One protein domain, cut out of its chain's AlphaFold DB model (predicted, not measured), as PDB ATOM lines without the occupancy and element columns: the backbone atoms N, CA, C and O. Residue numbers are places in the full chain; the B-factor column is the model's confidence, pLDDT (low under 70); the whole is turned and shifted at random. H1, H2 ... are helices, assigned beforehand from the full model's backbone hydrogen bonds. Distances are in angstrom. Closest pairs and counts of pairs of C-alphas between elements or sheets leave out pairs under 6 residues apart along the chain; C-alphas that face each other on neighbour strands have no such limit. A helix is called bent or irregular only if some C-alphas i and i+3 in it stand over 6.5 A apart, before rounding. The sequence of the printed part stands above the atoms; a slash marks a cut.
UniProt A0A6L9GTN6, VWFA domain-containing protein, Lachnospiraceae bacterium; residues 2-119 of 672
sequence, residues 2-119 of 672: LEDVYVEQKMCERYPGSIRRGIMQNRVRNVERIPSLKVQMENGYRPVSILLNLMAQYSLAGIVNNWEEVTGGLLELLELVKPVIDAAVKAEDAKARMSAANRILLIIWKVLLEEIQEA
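This is residues 2 to 119 of the 672 residues of the protein "VWFA domain-containing protein" of Lachnospiraceae bacterium (UniProt A0A6L9GTN6). What does the model look like as a whole? H4 lies in the middle, with the helical hairpin of H5 and H6 packed on one side of it through H5, and H2 touching its last part on another side. H1 starts by the end of H4 and runs on nearly parallel to it beside the first part of H2, while H3 and H7 pack on the first part of H4. What is it made of? The printed part has 118 residues with seven named helices, H1 to H7 in chain order, and no named strand; its class is all helix. How large is it? It is compact, with a radius of gyration of the C-alphas of 15.3 A and spans of 46 by 32 by 23 A.

Where is the longest helix by residues? H5 holds residues 73 to 88 and is 22.9 A long, from C-alpha 73 at (206.750, 155.396, 155.499). It has a kink of 34 degrees near residue 81 and is irregular, but only just: C-alphas 80 and 83 are 6.8 A apart. Where are the others? H4 spans residues 47 to 61, 21.2 A; H6 94 to 107, 20.1 A; H2 18 to 32, 20.9 A. H1 spans residues 2 to 14, 18.3 A, from C-alpha 2 at (215.141, 145.186, 137.320); H3 37 to 42, 8.8 A; H7 109 to 119, 15.1 A, to C-alpha 119 at (219.910, 140.434, 163.005).

What touches H5? H6 touches it at a shallow tilt of 13 degrees, opposite ways, closest at the C-alphas of Ala 88 and Arg 97, 4.8 A. H4, the hub, touches it at a steep tilt of 41 degrees, closest at the C-alphas of Leu 51 and Leu 74, 6.1 A. How do H1, H2 and H4 stand? They form an up and down bundle, each running against the one before it; the closest C-alphas of H2 and H4 are Val 31 and Gln 57, 5.5 A. H1 and H4 only just touch, with 3 pairs of C-alphas within 8 A, and only at their ends. Where are H3 and H7? H3 touches H4, closest at the C-alphas of Gln 40 and Ile 50, 6.8 A; residues 47 to 48 of H4 touch H7, closest at those of Val 48 and Val 111, 6.4 A. Are the helix backbones complete? Every O i to N i+4 pair is within hydrogen-bond range in H1, H2, H3, H4, H6 and H7, and 10 of 12 are in H5.

How far does it reach? The two C-alphas farthest apart, of Gly 17 and Gln 117, are 48.8 A apart; residues 13 to 18 stand free. Is it continuous? The printed part has no cut, and the link from H4 to H5, 11 residues, is long. Where is confidence low? Residues 45, 71 and 119 are under 70; the mean pLDDT of the printed part is 81.0.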
ATOM      1  N   LEU A   2     215.049 144.143 138.365       83.44
ATOM      2  CA  LEU A   2     215.141 145.186 137.320       83.44
ATOM      3  C   LEU A   2     215.501 144.630 135.932       83.44
ATOM      4  O   LEU A   2     214.880 145.011 134.943       83.44
ATOM      5  N   GLU A   3     216.467 143.708 135.872       85.44
ATOM      6  CA  GLU A   3     216.874 143.054 134.622       85.44
ATOM      7  C   GLU A   3     215.742 142.209 134.026       85.44
ATOM      8  O   GLU A   3     215.449 142.325 132.841       85.44
ATOM      9  N   ASP A   4     215.049 141.416 134.848       82.25
ATOM     10  CA  ASP A   4     213.962 140.537 134.401       82.25
ATOM     11  C   ASP A   4     212.806 141.349 133.807       82.25
ATOM     12  O   ASP A   4     212.293 141.024 132.737       82.25
ATOM     13  N   VAL A   5     212.439 142.457 134.460       83.50
ATOM     14  CA  VAL A   5     211.381 143.364 133.997       83.50
ATOM     15  C   VAL A   5     211.773 144.059 132.689       83.50
ATOM     16  O   VAL A   5     210.922 144.175 131.804       83.50
ATOM     17  N   TYR A   6     213.038 144.468 132.539       88.00
ATOM     18  CA  TYR A   6     213.591 145.012 131.291       88.00
ATOM     19  C   TYR A   6     213.577 143.972 130.156       88.00
ATOM     20  O   TYR A   6     213.089 144.252 129.058       88.00
ATOM     21  N   VAL A   7     214.047 142.747 130.417       87.25
ATOM     22  CA  VAL A   7     214.076 141.650 129.436       87.25
ATOM     23  C   VAL A   7     212.662 141.263 129.009       87.25
ATOM     24  O   VAL A   7     212.387 141.179 127.813       87.25
ATOM     25  N   GLU A   8     211.734 141.086 129.949       85.56
ATOM     26  CA  GLU A   8     210.321 140.834 129.647       85.56
ATOM     27  C   GLU A   8     209.687 141.972 128.833       85.56
ATOM     28  O   GLU A   8     208.928 141.699 127.901       85.56
ATOM     29  N   GLN A   9     210.006 143.234 129.143       85.94
ATOM     30  CA  GLN A   9     209.514 144.401 128.407       85.94
ATOM     31  C   GLN A   9     210.013 144.383 126.953       85.94
ATOM     32  O   GLN A   9     209.200 144.431 126.026       85.94
ATOM     33  N   LYS A  10     211.320 144.184 126.733       88.44
ATOM     34  CA  LYS A  10     211.909 144.030 125.388       88.44
ATOM     35  C   LYS A  10     211.360 142.806 124.645       88.44
ATOM     36  O   LYS A  10     211.153 142.866 123.433       88.44
ATOM     37  N   MET A  11     211.050 141.713 125.344       84.69
ATOM     38  CA  MET A  11     210.377 140.543 124.763       84.69
ATOM     39  C   MET A  11     208.921 140.841 124.370       84.69
ATOM     40  O   MET A  11     208.471 140.376 123.324       84.69
ATOM     41  N   CYS A  12     208.193 141.648 125.146       84.88
ATOM     42  CA  CYS A  12     206.838 142.096 124.812       84.88
ATOM     43  C   CYS A  12     206.805 143.072 123.627       84.88
ATOM     44  O   CYS A  12     205.855 143.041 122.842       84.88
ATOM     45  N   GLU A  13     207.827 143.917 123.489       86.50
ATOM     46  CA  GLU A  13     208.029 144.805 122.337       86.50
ATOM     47  C   GLU A  13     208.369 144.005 121.070       86.50
ATOM     48  O   GLU A  13     207.755 144.210 120.022       86.50
ATOM     49  N   ARG A  14     209.297 143.045 121.172       89.31
ATOM     50  CA  ARG A  14     209.786 142.244 120.038       89.31
ATOM     51  C   ARG A  14     208.811 141.160 119.563       89.31
ATOM     52  O   ARG A  14     208.826 140.822 118.381       89.31
ATOM     53  N   TYR A  15     207.978 140.613 120.452       87.19
ATOM     54  CA  TYR A  15     207.086 139.481 120.162       87.19
ATOM     55  C   TYR A  15     205.615 139.763 120.548       87.19
ATOM     56  O   TYR A  15     205.092 139.206 121.525       87.19
ATOM     57  N   PRO A  16     204.908 140.616 119.778       83.50
ATOM     58  CA  PRO A  16     203.478 140.852 119.963       83.50
ATOM     59  C   PRO A  16     202.643 139.576 119.729       83.50
ATOM     60  O   PRO A  16     203.060 138.642 119.049       83.50
ATOM     61  N   GLY A  17     201.424 139.539 120.278       86.38
ATOM     62  CA  GLY A  17     200.483 138.429 120.083       86.38
ATOM     63  C   GLY A  17     200.371 137.498 121.293       86.38
ATOM     64  O   GLY A  17     199.946 137.920 122.367       86.38
ATOM     65  N   SER A  18     200.638 136.200 121.119       80.75
ATOM     66  CA  SER A  18     200.528 135.192 122.192       80.75
ATOM     67  C   SER A  18     201.604 135.350 123.270       80.75
ATOM     68  O   SER A  18     201.268 135.315 124.449       80.75
ATOM     69  N   ILE A  19     202.862 135.587 122.882       78.06
ATOM     70  CA  ILE A  19     204.007 135.699 123.805       78.06
ATOM     71  C   ILE A  19     203.820 136.886 124.759       78.06
ATOM     72  O   ILE A  19     203.751 136.684 125.970       78.06
ATOM     73  N   ARG A  20     203.607 138.102 124.229       84.50
ATOM     74  CA  ARG A  20     203.267 139.286 125.041       84.50
ATOM     75  C   ARG A  20     202.066 139.058 125.972       84.50
ATOM     76  O   ARG A  20     202.109 139.493 127.118       84.50
ATOM     77  N   ARG A  21     201.002 138.381 125.515       80.12
ATOM     78  CA  ARG A  21     199.837 138.074 126.372       80.12
ATOM     79  C   ARG A  21     200.196 137.119 127.511       80.12
ATOM     80  O   ARG A  21     199.805 137.393 128.638       80.12
ATOM     81  N   GLY A  22     200.973 136.069 127.245       84.06
ATOM     82  CA  GLY A  22     201.432 135.129 128.270       84.06
ATOM     83  C   GLY A  22     202.309 135.789 129.339       84.06
ATOM     84  O   GLY A  22     202.076 135.576 130.524       84.06
ATOM     85  N   ILE A  23     203.254 136.648 128.938       80.88
ATOM     86  CA  ILE A  23     204.104 137.409 129.874       80.88
ATOM     87  C   ILE A  23     203.245 138.346 130.738       80.88
ATOM     88  O   ILE A  23     203.348 138.326 131.962       80.88
ATOM     89  N   MET A  24     202.334 139.113 130.129       81.81
ATOM     90  CA  MET A  24     201.451 140.032 130.861       81.81
ATOM     91  C   MET A  24     200.493 139.297 131.817       81.81
ATOM     92  O   MET A  24     200.292 139.744 132.942       81.81
ATOM     93  N   GLN A  25     199.956 138.136 131.426       82.31
ATOM     94  CA  GLN A  25     199.161 137.282 132.319       82.31
ATOM     95  C   GLN A  25     199.996 136.723 133.481       82.31
ATOM     96  O   GLN A  25     199.505 136.646 134.604       82.31
ATOM     97  N   ASN A  26     201.263 136.372 133.244       81.88
ATOM     98  CA  ASN A  26     202.165 135.901 134.293       81.88
ATOM     99  C   ASN A  26     202.539 137.018 135.284       81.88
ATOM    100  O   ASN A  26     202.577 136.770 136.487       81.88
ATOM    101  N   ARG A  27     202.733 138.256 134.806       81.75
ATOM    102  CA  ARG A  27     202.922 139.454 135.648       81.75
ATOM    103  C   ARG A  27     201.741 139.676 136.589       81.75
ATOM    104  O   ARG A  27     201.950 139.759 137.795       81.75
ATOM    105  N   VAL A  28     200.516 139.697 136.055       79.25
ATOM    106  CA  VAL A  28     199.288 139.834 136.861       79.25
ATOM    107  C   VAL A  28     199.197 138.708 137.895       79.25
ATOM    108  O   VAL A  28     199.099 138.990 139.085       79.25
ATOM    109  N   ARG A  29     199.366 137.447 137.478       75.31
ATOM    110  CA  ARG A  29     199.324 136.280 138.376       75.31
ATOM    111  C   ARG A  29     200.390 136.304 139.478       75.31
ATOM    112  O   ARG A  29     200.165 135.785 140.569       75.31
ATOM    113  N   ASN A  30     201.563 136.874 139.206       73.25
ATOM    114  CA  ASN A  30     202.610 137.042 140.212       73.25
ATOM    115  C   ASN A  30     202.258 138.139 141.226       73.25
ATOM    116  O   ASN A  30     202.579 137.979 142.397       73.25
ATOM    117  N   VAL A  31     201.556 139.202 140.815       75.44
ATOM    118  CA  VAL A  31     201.044 140.237 141.733       75.44
ATOM    119  C   VAL A  31     199.863 139.725 142.562       75.44
ATOM    120  O   VAL A  31     199.858 139.924 143.772       75.44
ATOM    121  N   GLU A  32     198.925 138.984 141.960       76.50
ATOM    122  CA  GLU A  32     197.796 138.324 142.650       76.50
ATOM    123  C   GLU A  32     198.241 137.376 143.779       76.50
ATOM    124  O   GLU A  32     197.509 137.158 144.742       76.50
ATOM    125  N   ARG A  33     199.445 136.803 143.667       76.44
ATOM    126  CA  ARG A  33     200.040 135.906 144.670       76.44
ATOM    127  C   ARG A  33     200.631 136.622 145.882       76.44
ATOM    128  O   ARG A  33     200.910 135.954 146.873       76.44
ATOM    129  N   ILE A  34     200.861 137.933 145.812       72.75
ATOM    130  CA  ILE A  34     201.470 138.694 146.904       72.75
ATOM    131  C   ILE A  34     200.339 139.356 147.718       72.75
ATOM    132  O   ILE A  34     199.590 140.158 147.151       72.75
ATOM    133  N   PRO A  35     200.199 139.054 149.025       73.81
ATOM    134  CA  PRO A  35     199.118 139.588 149.857       73.81
ATOM    135  C   PRO A  35     199.114 141.125 149.935       73.81
ATOM    136  O   PRO A  35     200.114 141.784 149.629       73.81
ATOM    137  N   SER A  36     197.983 141.706 150.354       82.00
ATOM    138  CA  SER A  36     197.858 143.162 150.513       82.00
ATOM    139  C   SER A  36     198.857 143.704 151.539       82.00
ATOM    140  O   SER A  36     199.367 142.968 152.389       82.00
ATOM    141  N   LEU A  37     199.142 145.007 151.468       79.75
ATOM    142  CA  LEU A  37     200.039 145.675 152.416       79.75
ATOM    143  C   LEU A  37     199.614 145.437 153.877       79.75
ATOM    144  O   LEU A  37     200.443 145.065 154.707       79.75
ATOM    145  N   LYS A  38     198.317 145.565 154.174       80.12
ATOM    146  CA  LYS A  38     197.766 145.334 155.514       80.12
ATOM    147  C   LYS A  38     197.948 143.884 155.966       80.12
ATOM    148  O   LYS A  38     198.471 143.653 157.049       80.12
ATOM    149  N   VAL A  39     197.613 142.913 155.111       79.56
ATOM    150  CA  VAL A  39     197.763 141.479 155.409       79.56
ATOM    151  C   VAL A  39     199.235 141.096 155.613       79.56
ATOM    152  O   VAL A  39     199.526 140.228 156.431       79.56
ATOM    153  N   GLN A  40     200.188 141.749 154.941       75.56
ATOM    154  CA  GLN A  40     201.617 141.561 155.231       75.56
ATOM    155  C   GLN A  40     202.005 142.104 156.618       75.56
ATOM    156  O   GLN A  40     202.736 141.437 157.350       75.56
ATOM    157  N   MET A  41     201.495 143.277 157.005       77.38
ATOM    158  CA  MET A  41     201.745 143.864 158.329       77.38
ATOM    159  C   MET A  41     201.099 143.044 159.460       77.38
ATOM    160  O   MET A  41     201.756 142.763 160.459       77.38
ATOM    161  N   GLU A  42     199.849 142.605 159.288       79.75
ATOM    162  CA  GLU A  42     199.108 141.787 160.262       79.75
ATOM    163  C   GLU A  42     199.741 140.397 160.458       79.75
ATOM    164  O   GLU A  42     199.796 139.904 161.583       79.75
ATOM    165  N   ASN A  43     200.303 139.795 159.402       74.81
ATOM    166  CA  ASN A  43     201.063 138.538 159.487       74.81
ATOM    167  C   ASN A  43     202.540 138.725 159.906       74.81
ATOM    168  O   ASN A  43     203.337 137.796 159.769       74.81
ATOM    169  N   GLY A  44     202.941 139.908 160.389       70.88
ATOM    170  CA  GLY A  44     204.271 140.135 160.966       70.88
ATOM    171  C   GLY A  44     205.442 140.083 159.974       70.88
ATOM    172  O   GLY A  44     206.562 139.745 160.366       70.88
ATOM    173  N   TYR A  45     205.220 140.402 158.693       69.62
ATOM    174  CA  TYR A  45     206.296 140.437 157.698       69.62
ATOM    175  C   TYR A  45     207.329 141.521 158.054       69.62
ATOM    176  O   TYR A  45     206.986 142.633 158.455       69.62
ATOM    177  N   ARG A  46     208.618 141.212 157.864       74.56
ATOM    178  CA  ARG A  46     209.727 142.154 158.104       74.56
ATOM    179  C   ARG A  46     209.600 143.393 157.196       74.56
ATOM    180  O   ARG A  46     209.357 143.202 156.001       74.56
ATOM    181  N   PRO A  47     209.812 144.633 157.686       73.25
ATOM    182  CA  PRO A  47     209.668 145.858 156.889       73.25
ATOM    183  C   PRO A  47     210.407 145.853 155.541       73.25
ATOM    184  O   PRO A  47     209.845 146.294 154.538       73.25
ATOM    185  N   VAL A  48     211.621 145.293 155.475       75.31
ATOM    186  CA  VAL A  48     212.362 145.140 154.207       75.31
ATOM    187  C   VAL A  48     211.691 144.139 153.262       75.31
ATOM    188  O   VAL A  48     211.601 144.410 152.067       75.31
ATOM    189  N   SER A  49     211.161 143.021 153.766       76.25
ATOM    190  CA  SER A  49     210.410 142.055 152.950       76.25
ATOM    191  C   SER A  49     209.133 142.671 152.378       76.25
ATOM    192  O   SER A  49     208.828 142.459 151.207       76.25
ATOM    193  N   ILE A  50     208.422 143.485 153.171       76.31
ATOM    194  CA  ILE A  50     207.266 144.257 152.696       76.31
ATOM    195  C   ILE A  50     207.711 145.219 151.588       76.31
ATOM    196  O   ILE A  50     207.159 145.187 150.492       76.31
ATOM    197  N   LEU A  51     208.747 146.030 151.821       78.69
ATOM    198  CA  LEU A  51     209.224 147.018 150.849       78.69
ATOM    199  C   LEU A  51     209.667 146.376 149.521       78.69
ATOM    200  O   LEU A  51     209.283 146.850 148.451       78.69
ATOM    201  N   LEU A  52     210.389 145.251 149.579       79.69
ATOM    202  CA  LEU A  52     210.768 144.462 148.402       79.69
ATOM    203  C   LEU A  52     209.547 143.890 147.666       79.69
ATOM    204  O   LEU A  52     209.518 143.925 146.435       79.69
ATOM    205  N   ASN A  53     208.517 143.433 148.386       79.69
ATOM    206  CA  ASN A  53     207.258 142.980 147.789       79.69
ATOM    207  C   ASN A  53     206.518 144.123 147.070       79.69
ATOM    208  O   ASN A  53     206.074 143.935 145.936       79.69
ATOM    209  N   LEU A  54     206.419 145.314 147.672       81.50
ATOM    210  CA  LEU A  54     205.791 146.486 147.039       81.50
ATOM    211  C   LEU A  54     206.564 146.928 145.781       81.50
ATOM    212  O   LEU A  54     205.963 147.206 144.743       81.50
ATOM    213  N   MET A  55     207.901 146.934 145.842       81.75
ATOM    214  CA  MET A  55     208.771 147.220 144.695       81.75
ATOM    215  C   MET A  55     208.615 146.185 143.573       81.75
ATOM    216  O   MET A  55     208.552 146.560 142.400       81.75
ATOM    217  N   ALA A  56     208.513 144.898 143.918       81.06
ATOM    218  CA  ALA A  56     208.280 143.824 142.958       81.06
ATOM    219  C   ALA A  56     206.926 143.994 142.254       81.06
ATOM    220  O   ALA A  56     206.891 144.009 141.021       81.06
ATOM    221  N   GLN A  57     205.843 144.211 143.012       77.81
ATOM    222  CA  GLN A  57     204.505 144.483 142.470       77.81
ATOM    223  C   GLN A  57     204.518 145.671 141.495       77.81
ATOM    224  O   GLN A  57     204.107 145.525 140.339       77.81
ATOM    225  N   TYR A  58     205.082 146.807 141.923       86.44
ATOM    226  CA  TYR A  58     205.190 148.002 141.090       86.44
ATOM    227  C   TYR A  58     205.994 147.741 139.809       86.44
ATOM    228  O   TYR A  58     205.552 148.102 138.722       86.44
ATOM    229  N   SER A  59     207.137 147.055 139.903       82.69
ATOM    230  CA  SER A  59     207.974 146.752 138.734       82.69
ATOM    231  C   SER A  59     207.302 145.815 137.716       82.69
ATOM    232  O   SER A  59     207.556 145.933 136.519       82.69
ATOM    233  N   LEU A  60     206.423 144.908 138.159       79.56
ATOM    234  CA  LEU A  60     205.752 143.937 137.288       79.56
ATOM    235  C   LEU A  60     204.473 144.495 136.648       79.56
ATOM    236  O   LEU A  60     204.199 144.188 135.487       79.56
ATOM    237  N   ALA A  61     203.691 145.295 137.382       78.25
ATOM    238  CA  ALA A  61     202.350 145.723 136.965       78.25
ATOM    239  C   ALA A  61     202.106 147.247 136.965       78.25
ATOM    240  O   ALA A  61     201.040 147.682 136.534       78.25
ATOM    241  N   GLY A  62     203.042 148.066 137.455       82.38
ATOM    242  CA  GLY A  62     202.868 149.519 137.631       82.38
ATOM    243  C   GLY A  62     201.927 149.918 138.779       82.38
ATOM    244  O   GLY A  62     201.732 151.105 139.032       82.38
ATOM    245  N   ILE A  63     201.361 148.936 139.486       83.19
ATOM    246  CA  ILE A  63     200.396 149.089 140.583       83.19
ATOM    247  C   ILE A  63     200.824 148.259 141.797       83.19
ATOM    248  O   ILE A  63     201.650 147.355 141.684       83.19
ATOM    249  N   VAL A  64     200.254 148.575 142.962       85.38
ATOM    250  CA  VAL A  64     200.574 147.950 144.253       85.38
ATOM    251  C   VAL A  64     199.288 147.588 144.997       85.38
ATOM    252  O   VAL A  64     198.288 148.302 144.918       85.38
ATOM    253  N   ASN A  65     199.311 146.459 145.705       80.62
ATOM    254  CA  ASN A  65     198.174 145.828 146.370       80.62
ATOM    255  C   ASN A  65     197.825 146.530 147.702       80.62
ATOM    256  O   ASN A  65     198.082 146.008 148.789       80.62
ATOM    257  N   ASN A  66     197.273 147.746 147.607       83.38
ATOM    258  CA  ASN A  66     196.856 148.581 148.742       83.38
ATOM    259  C   ASN A  66     195.423 149.131 148.574       83.38
ATOM    260  O   ASN A  66     195.184 150.330 148.681       83.38
ATOM    261  N   TRP A  67     194.460 148.249 148.298       74.31
ATOM    262  CA  TRP A  67     193.022 148.581 148.239       74.31
ATOM    263  C   TRP A  67     192.403 148.876 149.620       74.31
ATOM    264  O   TRP A  67     191.244 149.263 149.704       74.31
ATOM    265  N   GLU A  68     193.180 148.703 150.691       78.62
ATOM    266  CA  GLU A  68     192.805 148.982 152.085       78.62
ATOM    267  C   GLU A  68     193.294 150.368 152.555       78.62
ATOM    268  O   GLU A  68     193.233 150.669 153.743       78.62
ATOM    269  N   GLU A  69     193.801 151.192 151.625       77.56
ATOM    270  CA  GLU A  69     194.226 152.591 151.815       77.56
ATOM    271  C   GLU A  69     195.206 152.826 152.986       77.56
ATOM    272  O   GLU A  69     195.285 153.918 153.551       77.56
ATOM    273  N   VAL A  70     196.011 151.814 153.332       76.19
ATOM    274  CA  VAL A  70     197.012 151.906 154.405       76.19
ATOM    275  C   VAL A  70     198.068 152.948 154.036       76.19
ATOM    276  O   VAL A  70     198.629 152.903 152.942       76.19
ATOM    277  N   THR A  71     198.374 153.859 154.959       69.94
ATOM    278  CA  THR A  71     199.425 154.879 154.821       69.94
ATOM    279  C   THR A  71     200.598 154.590 155.761       69.94
ATOM    280  O   THR A  71     200.431 153.999 156.828       69.94
ATOM    281  N   GLY A  72     201.813 154.983 155.365       75.88
ATOM    282  CA  GLY A  72     203.017 154.819 156.185       75.88
ATOM    283  C   GLY A  72     204.320 154.905 155.389       75.88
ATOM    284  O   GLY A  72     204.327 154.769 154.165       75.88
ATOM    285  N   GLY A  73     205.442 155.080 156.095       75.81
ATOM    286  CA  GLY A  73     206.750 155.396 155.499       75.81
ATOM    287  C   GLY A  73     207.300 154.379 154.486       75.81
ATOM    288  O   GLY A  73     208.108 154.746 153.638       75.81
ATOM    289  N   LEU A  74     206.840 153.121 154.495       77.94
ATOM    290  CA  LEU A  74     207.209 152.142 153.457       77.94
ATOM    291  C   LEU A  74     206.643 152.508 152.073       77.94
ATOM    292  O   LEU A  74     207.277 152.215 151.062       77.94
ATOM    293  N   LEU A  75     205.488 153.182 152.009       81.75
ATOM    294  CA  LEU A  75     204.950 153.714 150.755       81.75
ATOM    295  C   LEU A  75     205.658 155.006 150.341       81.75
ATOM    296  O   LEU A  75     205.941 155.179 149.163       81.75
ATOM    297  N   GLU A  76     206.030 155.871 151.284       82.25
ATOM    298  CA  GLU A  76     206.828 157.074 150.990       82.25
ATOM    299  C   GLU A  76     208.198 156.701 150.392       82.25
ATOM    300  O   GLU A  76     208.614 157.257 149.374       82.25
ATOM    301  N   LEU A  77     208.862 155.685 150.958       81.81
ATOM    302  CA  LEU A  77     210.079 155.093 150.393       81.81
ATOM    303  C   LEU A  77     209.837 154.458 149.017       81.81
ATOM    304  O   LEU A  77     210.688 154.583 148.136       81.81
ATOM    305  N   LEU A  78     208.681 153.817 148.800       83.81
ATOM    306  CA  LEU A  78     208.308 153.310 147.481       83.81
ATOM    307  C   LEU A  78     208.180 154.456 146.464       83.81
ATOM    308  O   LEU A  78     208.767 154.340 145.393       83.81
ATOM    309  N   GLU A  79     207.474 155.551 146.770       87.44
ATOM    310  CA  GLU A  79     207.329 156.699 145.854       87.44
ATOM    311  C   GLU A  79     208.692 157.284 145.437       87.44
ATOM    312  O   GLU A  79     208.883 157.624 144.269       87.44
ATOM    313  N   LEU A  80     209.671 157.326 146.350       86.50
ATOM    314  CA  LEU A  80     211.053 157.730 146.048       86.50
ATOM    315  C   LEU A  80     211.794 156.724 145.143       86.50
ATOM    316  O   LEU A  80     212.638 157.117 144.335       86.50
ATOM    317  N   VAL A  81     211.479 155.431 145.258       86.69
ATOM    318  CA  VAL A  81     212.069 154.342 144.460       86.69
ATOM    319  C   VAL A  81     211.434 154.215 143.067       86.69
ATOM    320  O   VAL A  81     212.154 153.924 142.107       86.69
ATOM    321  N   LYS A  82     210.126 154.478 142.911       88.25
ATOM    322  CA  LYS A  82     209.393 154.390 141.630       88.25
ATOM    323  C   LYS A  82     210.128 155.023 140.439       88.25
ATOM    324  O   LYS A  82     210.388 154.283 139.491       88.25
ATOM    325  N   PRO A  83     210.536 156.313 140.448       89.62
ATOM    326  CA  PRO A  83     211.201 156.932 139.295       89.62
ATOM    327  C   PRO A  83     212.563 156.301 138.965       89.62
ATOM    328  O   PRO A  83     213.014 156.380 137.823       89.62
ATOM    329  N   VAL A  84     213.216 155.647 139.933       88.06
ATOM    330  CA  VAL A  84     214.482 154.930 139.720       88.06
ATOM    331  C   VAL A  84     214.238 153.573 139.046       88.06
ATOM    332  O   VAL A  84     214.976 153.214 138.128       88.06
ATOM    333  N   ILE A  85     213.167 152.859 139.423       87.00
ATOM    334  CA  ILE A  85     212.702 151.653 138.710       87.00
ATOM    335  C   ILE A  85     212.291 152.017 137.276       87.00
ATOM    336  O   ILE A  85     212.734 151.378 136.323       87.00
ATOM    337  N   ASP A  86     211.502 153.078 137.115       88.44
ATOM    338  CA  ASP A  86     210.966 153.527 135.827       88.44
ATOM    339  C   ASP A  86     212.055 153.950 134.830       88.44
ATOM    340  O   ASP A  86     211.903 153.755 133.622       88.44
ATOM    341  N   ALA A  87     213.159 154.516 135.329       86.25
ATOM    342  CA  ALA A  87     214.348 154.807 134.539       86.25
ATOM    343  C   ALA A  87     215.118 153.524 134.177       86.25
ATOM    344  O   ALA A  87     215.490 153.340 133.018       86.25
ATOM    345  N   ALA A  88     215.310 152.607 135.133       86.75
ATOM    346  CA  ALA A  88     216.026 151.349 134.912       86.75
ATOM    347  C   ALA A  88     215.346 150.458 133.861       86.75
ATOM    348  O   ALA A  88     216.006 149.945 132.964       86.75
ATOM    349  N   VAL A  89     214.020 150.310 133.929       83.88
ATOM    350  CA  VAL A  89     213.240 149.456 133.013       83.88
ATOM    351  C   VAL A  89     213.240 149.985 131.568       83.88
ATOM    352  O   VAL A  89     212.981 149.226 130.636       83.88
ATOM    353  N   LYS A  90     213.572 151.266 131.355       84.19
ATOM    354  CA  LYS A  90     213.674 151.899 130.026       84.19
ATOM    355  C   LYS A  90     215.118 152.004 129.514       84.19
ATOM    356  O   LYS A  90     215.315 152.178 128.313       84.19
ATOM    357  N   ALA A  91     216.121 151.901 130.387       86.69
ATOM    358  CA  ALA A  91     217.528 152.026 130.021       86.69
ATOM    359  C   ALA A  91     218.048 150.754 129.333       86.69
ATOM    360  O   ALA A  91     217.998 149.669 129.910       86.69
ATOM    361  N   GLU A  92     218.584 150.882 128.115       79.69
ATOM    362  CA  GLU A  92     219.088 149.730 127.347       79.69
ATOM    363  C   GLU A  92     220.453 149.220 127.843       79.69
ATOM    364  O   GLU A  92     220.716 148.016 127.807       79.69
ATOM    365  N   ASP A  93     221.281 150.107 128.401       85.50
ATOM    366  CA  ASP A  93     222.564 149.767 129.027       85.50
ATOM    367  C   ASP A  93     222.378 149.103 130.406       85.50
ATOM    368  O   ASP A  93     221.714 149.635 131.301       85.50
ATOM    369  N   ALA A  94     223.026 147.951 130.598       80.94
ATOM    370  CA  ALA A  94     223.058 147.234 131.868       80.94
ATOM    371  C   ALA A  94     223.726 148.048 132.992       80.94
ATOM    372  O   ALA A  94     223.297 147.955 134.144       80.94
ATOM    373  N   LYS A  95     224.717 148.901 132.686       79.62
ATOM    374  CA  LYS A  95     225.389 149.736 133.700       79.62
ATOM    375  C   LYS A  95     224.439 150.768 134.306       79.62
ATOM    376  O   LYS A  95     224.477 150.998 135.514       79.62
ATOM    377  N   ALA A  96     223.516 151.314 133.513       78.50
ATOM    378  CA  ALA A  96     222.454 152.186 134.013       78.50
ATOM    379  C   ALA A  96     221.486 151.438 134.953       78.50
ATOM    380  O   ALA A  96     221.094 151.978 135.989       78.50
ATOM    381  N   ARG A  97     221.152 150.173 134.653       86.31
ATOM    382  CA  ARG A  97     220.301 149.328 135.517       86.31
ATOM    383  C   ARG A  97     221.005 148.925 136.821       86.31
ATOM    384  O   ARG A  97     220.374 148.923 137.876       86.31
ATOM    385  N   MET A  98     222.317 148.685 136.780       83.88
ATOM    386  CA  MET A  98     223.149 148.448 137.968       83.88
ATOM    387  C   MET A  98     223.304 149.715 138.832       83.88
ATOM    388  O   MET A  98     223.135 149.661 140.048       83.88
ATOM    389  N   SER A  99     223.517 150.882 138.214       81.88
ATOM    390  CA  SER A  99     223.526 152.180 138.908       81.88
ATOM    391  C   SER A  99     222.180 152.480 139.587       81.88
ATOM    392  O   SER A  99     222.144 152.924 140.736       81.88
ATOM    393  N   ALA A 100     221.065 152.158 138.924       84.50
ATOM    394  CA  ALA A 100     219.731 152.270 139.503       84.50
ATOM    395  C   ALA A 100     219.533 151.343 140.718       84.50
ATOM    396  O   ALA A 100     218.974 151.785 141.720       84.50
ATOM    397  N   ALA A 101     220.039 150.105 140.682       87.12
ATOM    398  CA  ALA A 101     220.019 149.209 141.841       87.12
ATOM    399  C   ALA A 101     220.787 149.802 143.039       87.12
ATOM    400  O   ALA A 101     220.249 149.849 144.146       87.12
ATOM    401  N   ASN A 102     221.987 150.348 142.813       86.81
ATOM    402  CA  ASN A 102     222.773 151.016 143.858       86.81
ATOM    403  C   ASN A 102     222.035 152.237 144.440       86.81
ATOM    404  O   ASN A 102     221.990 152.419 145.654       86.81
ATOM    405  N   ARG A 103     221.389 153.046 143.589       82.88
ATOM    406  CA  ARG A 103     220.578 154.192 144.030       82.88
ATOM    407  C   ARG A 103     219.356 153.767 144.851       82.88
ATOM    408  O   ARG A 103     219.023 154.442 145.820       82.88
ATOM    409  N   ILE A 104     218.708 152.655 144.501       84.62
ATOM    410  CA  ILE A 104     217.600 152.084 145.283       84.62
ATOM    411  C   ILE A 104     218.091 151.622 146.659       84.62
ATOM    412  O   ILE A 104     217.464 151.972 147.657       84.62
ATOM    413  N   LEU A 105     219.228 150.918 146.732       84.00
ATOM    414  CA  LEU A 105     219.834 150.488 148.001       84.00
ATOM    415  C   LEU A 105     220.130 151.670 148.937       84.00
ATOM    416  O   LEU A 105     219.876 151.565 150.134       84.00
ATOM    417  N   LEU A 106     220.595 152.803 148.397       81.94
ATOM    418  CA  LEU A 106     220.814 154.035 149.163       81.94
ATOM    419  C   LEU A 106     219.507 154.655 149.689       81.94
ATOM    420  O   LEU A 106     219.470 155.105 150.832       81.94
ATOM    421  N   ILE A 107     218.425 154.654 148.899       83.25
ATOM    422  CA  ILE A 107     217.113 155.177 149.332       83.25
ATOM    423  C   ILE A 107     216.542 154.335 150.484       83.25
ATOM    424  O   ILE A 107     216.047 154.888 151.465       83.25
ATOM    425  N   ILE A 108     216.643 153.005 150.399       83.88
ATOM    426  CA  ILE A 108     216.098 152.084 151.414       83.88
ATOM    427  C   ILE A 108     217.082 151.782 152.563       83.88
ATOM    428  O   ILE A 108     216.761 150.996 153.456       83.88
ATOM    429  N   TRP A 109     218.267 152.411 152.569       86.06
ATOM    430  CA  TRP A 109     219.386 152.072 153.461       86.06
ATOM    431  C   TRP A 109     219.037 152.109 154.951       86.06
ATOM    432  O   TRP A 109     219.508 151.260 155.700       86.06
ATOM    433  N   LYS A 110     218.180 153.042 155.391       79.31
ATOM    434  CA  LYS A 110     217.758 153.132 156.803       79.31
ATOM    435  C   LYS A 110     217.068 151.847 157.278       79.31
ATOM    436  O   LYS A 110     217.473 151.276 158.283       79.31
ATOM    437  N   VAL A 111     216.115 151.343 156.491       77.38
ATOM    438  CA  VAL A 111     215.359 150.119 156.808       77.38
ATOM    439  C   VAL A 111     216.258 148.876 156.732       77.38
ATOM    440  O   VAL A 111     216.107 147.946 157.520       77.38
ATOM    441  N   LEU A 112     217.236 148.864 155.813       77.56
ATOM    442  CA  LEU A 112     218.261 147.812 155.758       77.56
ATOM    443  C   LEU A 112     219.172 147.830 156.995       77.56
ATOM    444  O   LEU A 112     219.496 146.772 157.526       77.56
ATOM    445  N   LEU A 113     219.586 149.012 157.458       77.62
ATOM    446  CA  LEU A 113     220.475 149.171 158.609       77.62
ATOM    447  C   LEU A 113     219.808 148.698 159.909       77.62
ATOM    448  O   LEU A 113     220.436 147.975 160.680       77.62
ATOM    449  N   GLU A 114     218.538 149.050 160.111       77.50
ATOM    450  CA  GLU A 114     217.716 148.610 161.248       77.50
ATOM    451  C   GLU A 114     217.564 147.073 161.275       77.50
ATOM    452  O   GLU A 114     217.826 146.436 162.298       77.50
ATOM    453  N   GLU A 115     217.255 146.446 160.131       74.12
ATOM    454  CA  GLU A 115     217.215 144.979 159.991       74.12
ATOM    455  C   GLU A 115     218.568 144.307 160.286       74.12
ATOM    456  O   GLU A 115     218.619 143.283 160.970       74.12
ATOM    457  N   ILE A 116     219.673 144.870 159.781       75.88
ATOM    458  CA  ILE A 116     221.027 144.332 159.982       75.88
ATOM    459  C   ILE A 116     221.433 144.405 161.460       75.88
ATOM    460  O   ILE A 116     222.031 143.454 161.974       75.88
ATOM    461  N   GLN A 117     221.085 145.491 162.154       76.81
ATOM    462  CA  GLN A 117     221.338 145.654 163.587       76.81
ATOM    463  C   GLN A 117     220.531 144.638 164.411       76.81
ATOM    464  O   GLN A 117     221.123 143.882 165.182       76.81
ATOM    465  N   GLU A 118     219.221 144.507 164.169       71.81
ATOM    466  CA  GLU A 118     218.411 143.478 164.837       71.81
ATOM    467  C   GLU A 118     218.925 142.050 164.578       71.81
ATOM    468  O   GLU A 118     218.909 141.206 165.479       71.81
ATOM    469  N   ALA A 119     219.370 141.747 163.354       68.62
ATOM    470  CA  ALA A 119     219.910 140.434 163.005       68.62
ATOM    471  C   ALA A 119     221.258 140.143 163.694       68.62
ATOM    472  O   ALA A 119     221.559 138.980 163.986       68.62
TER     473      ALA A 119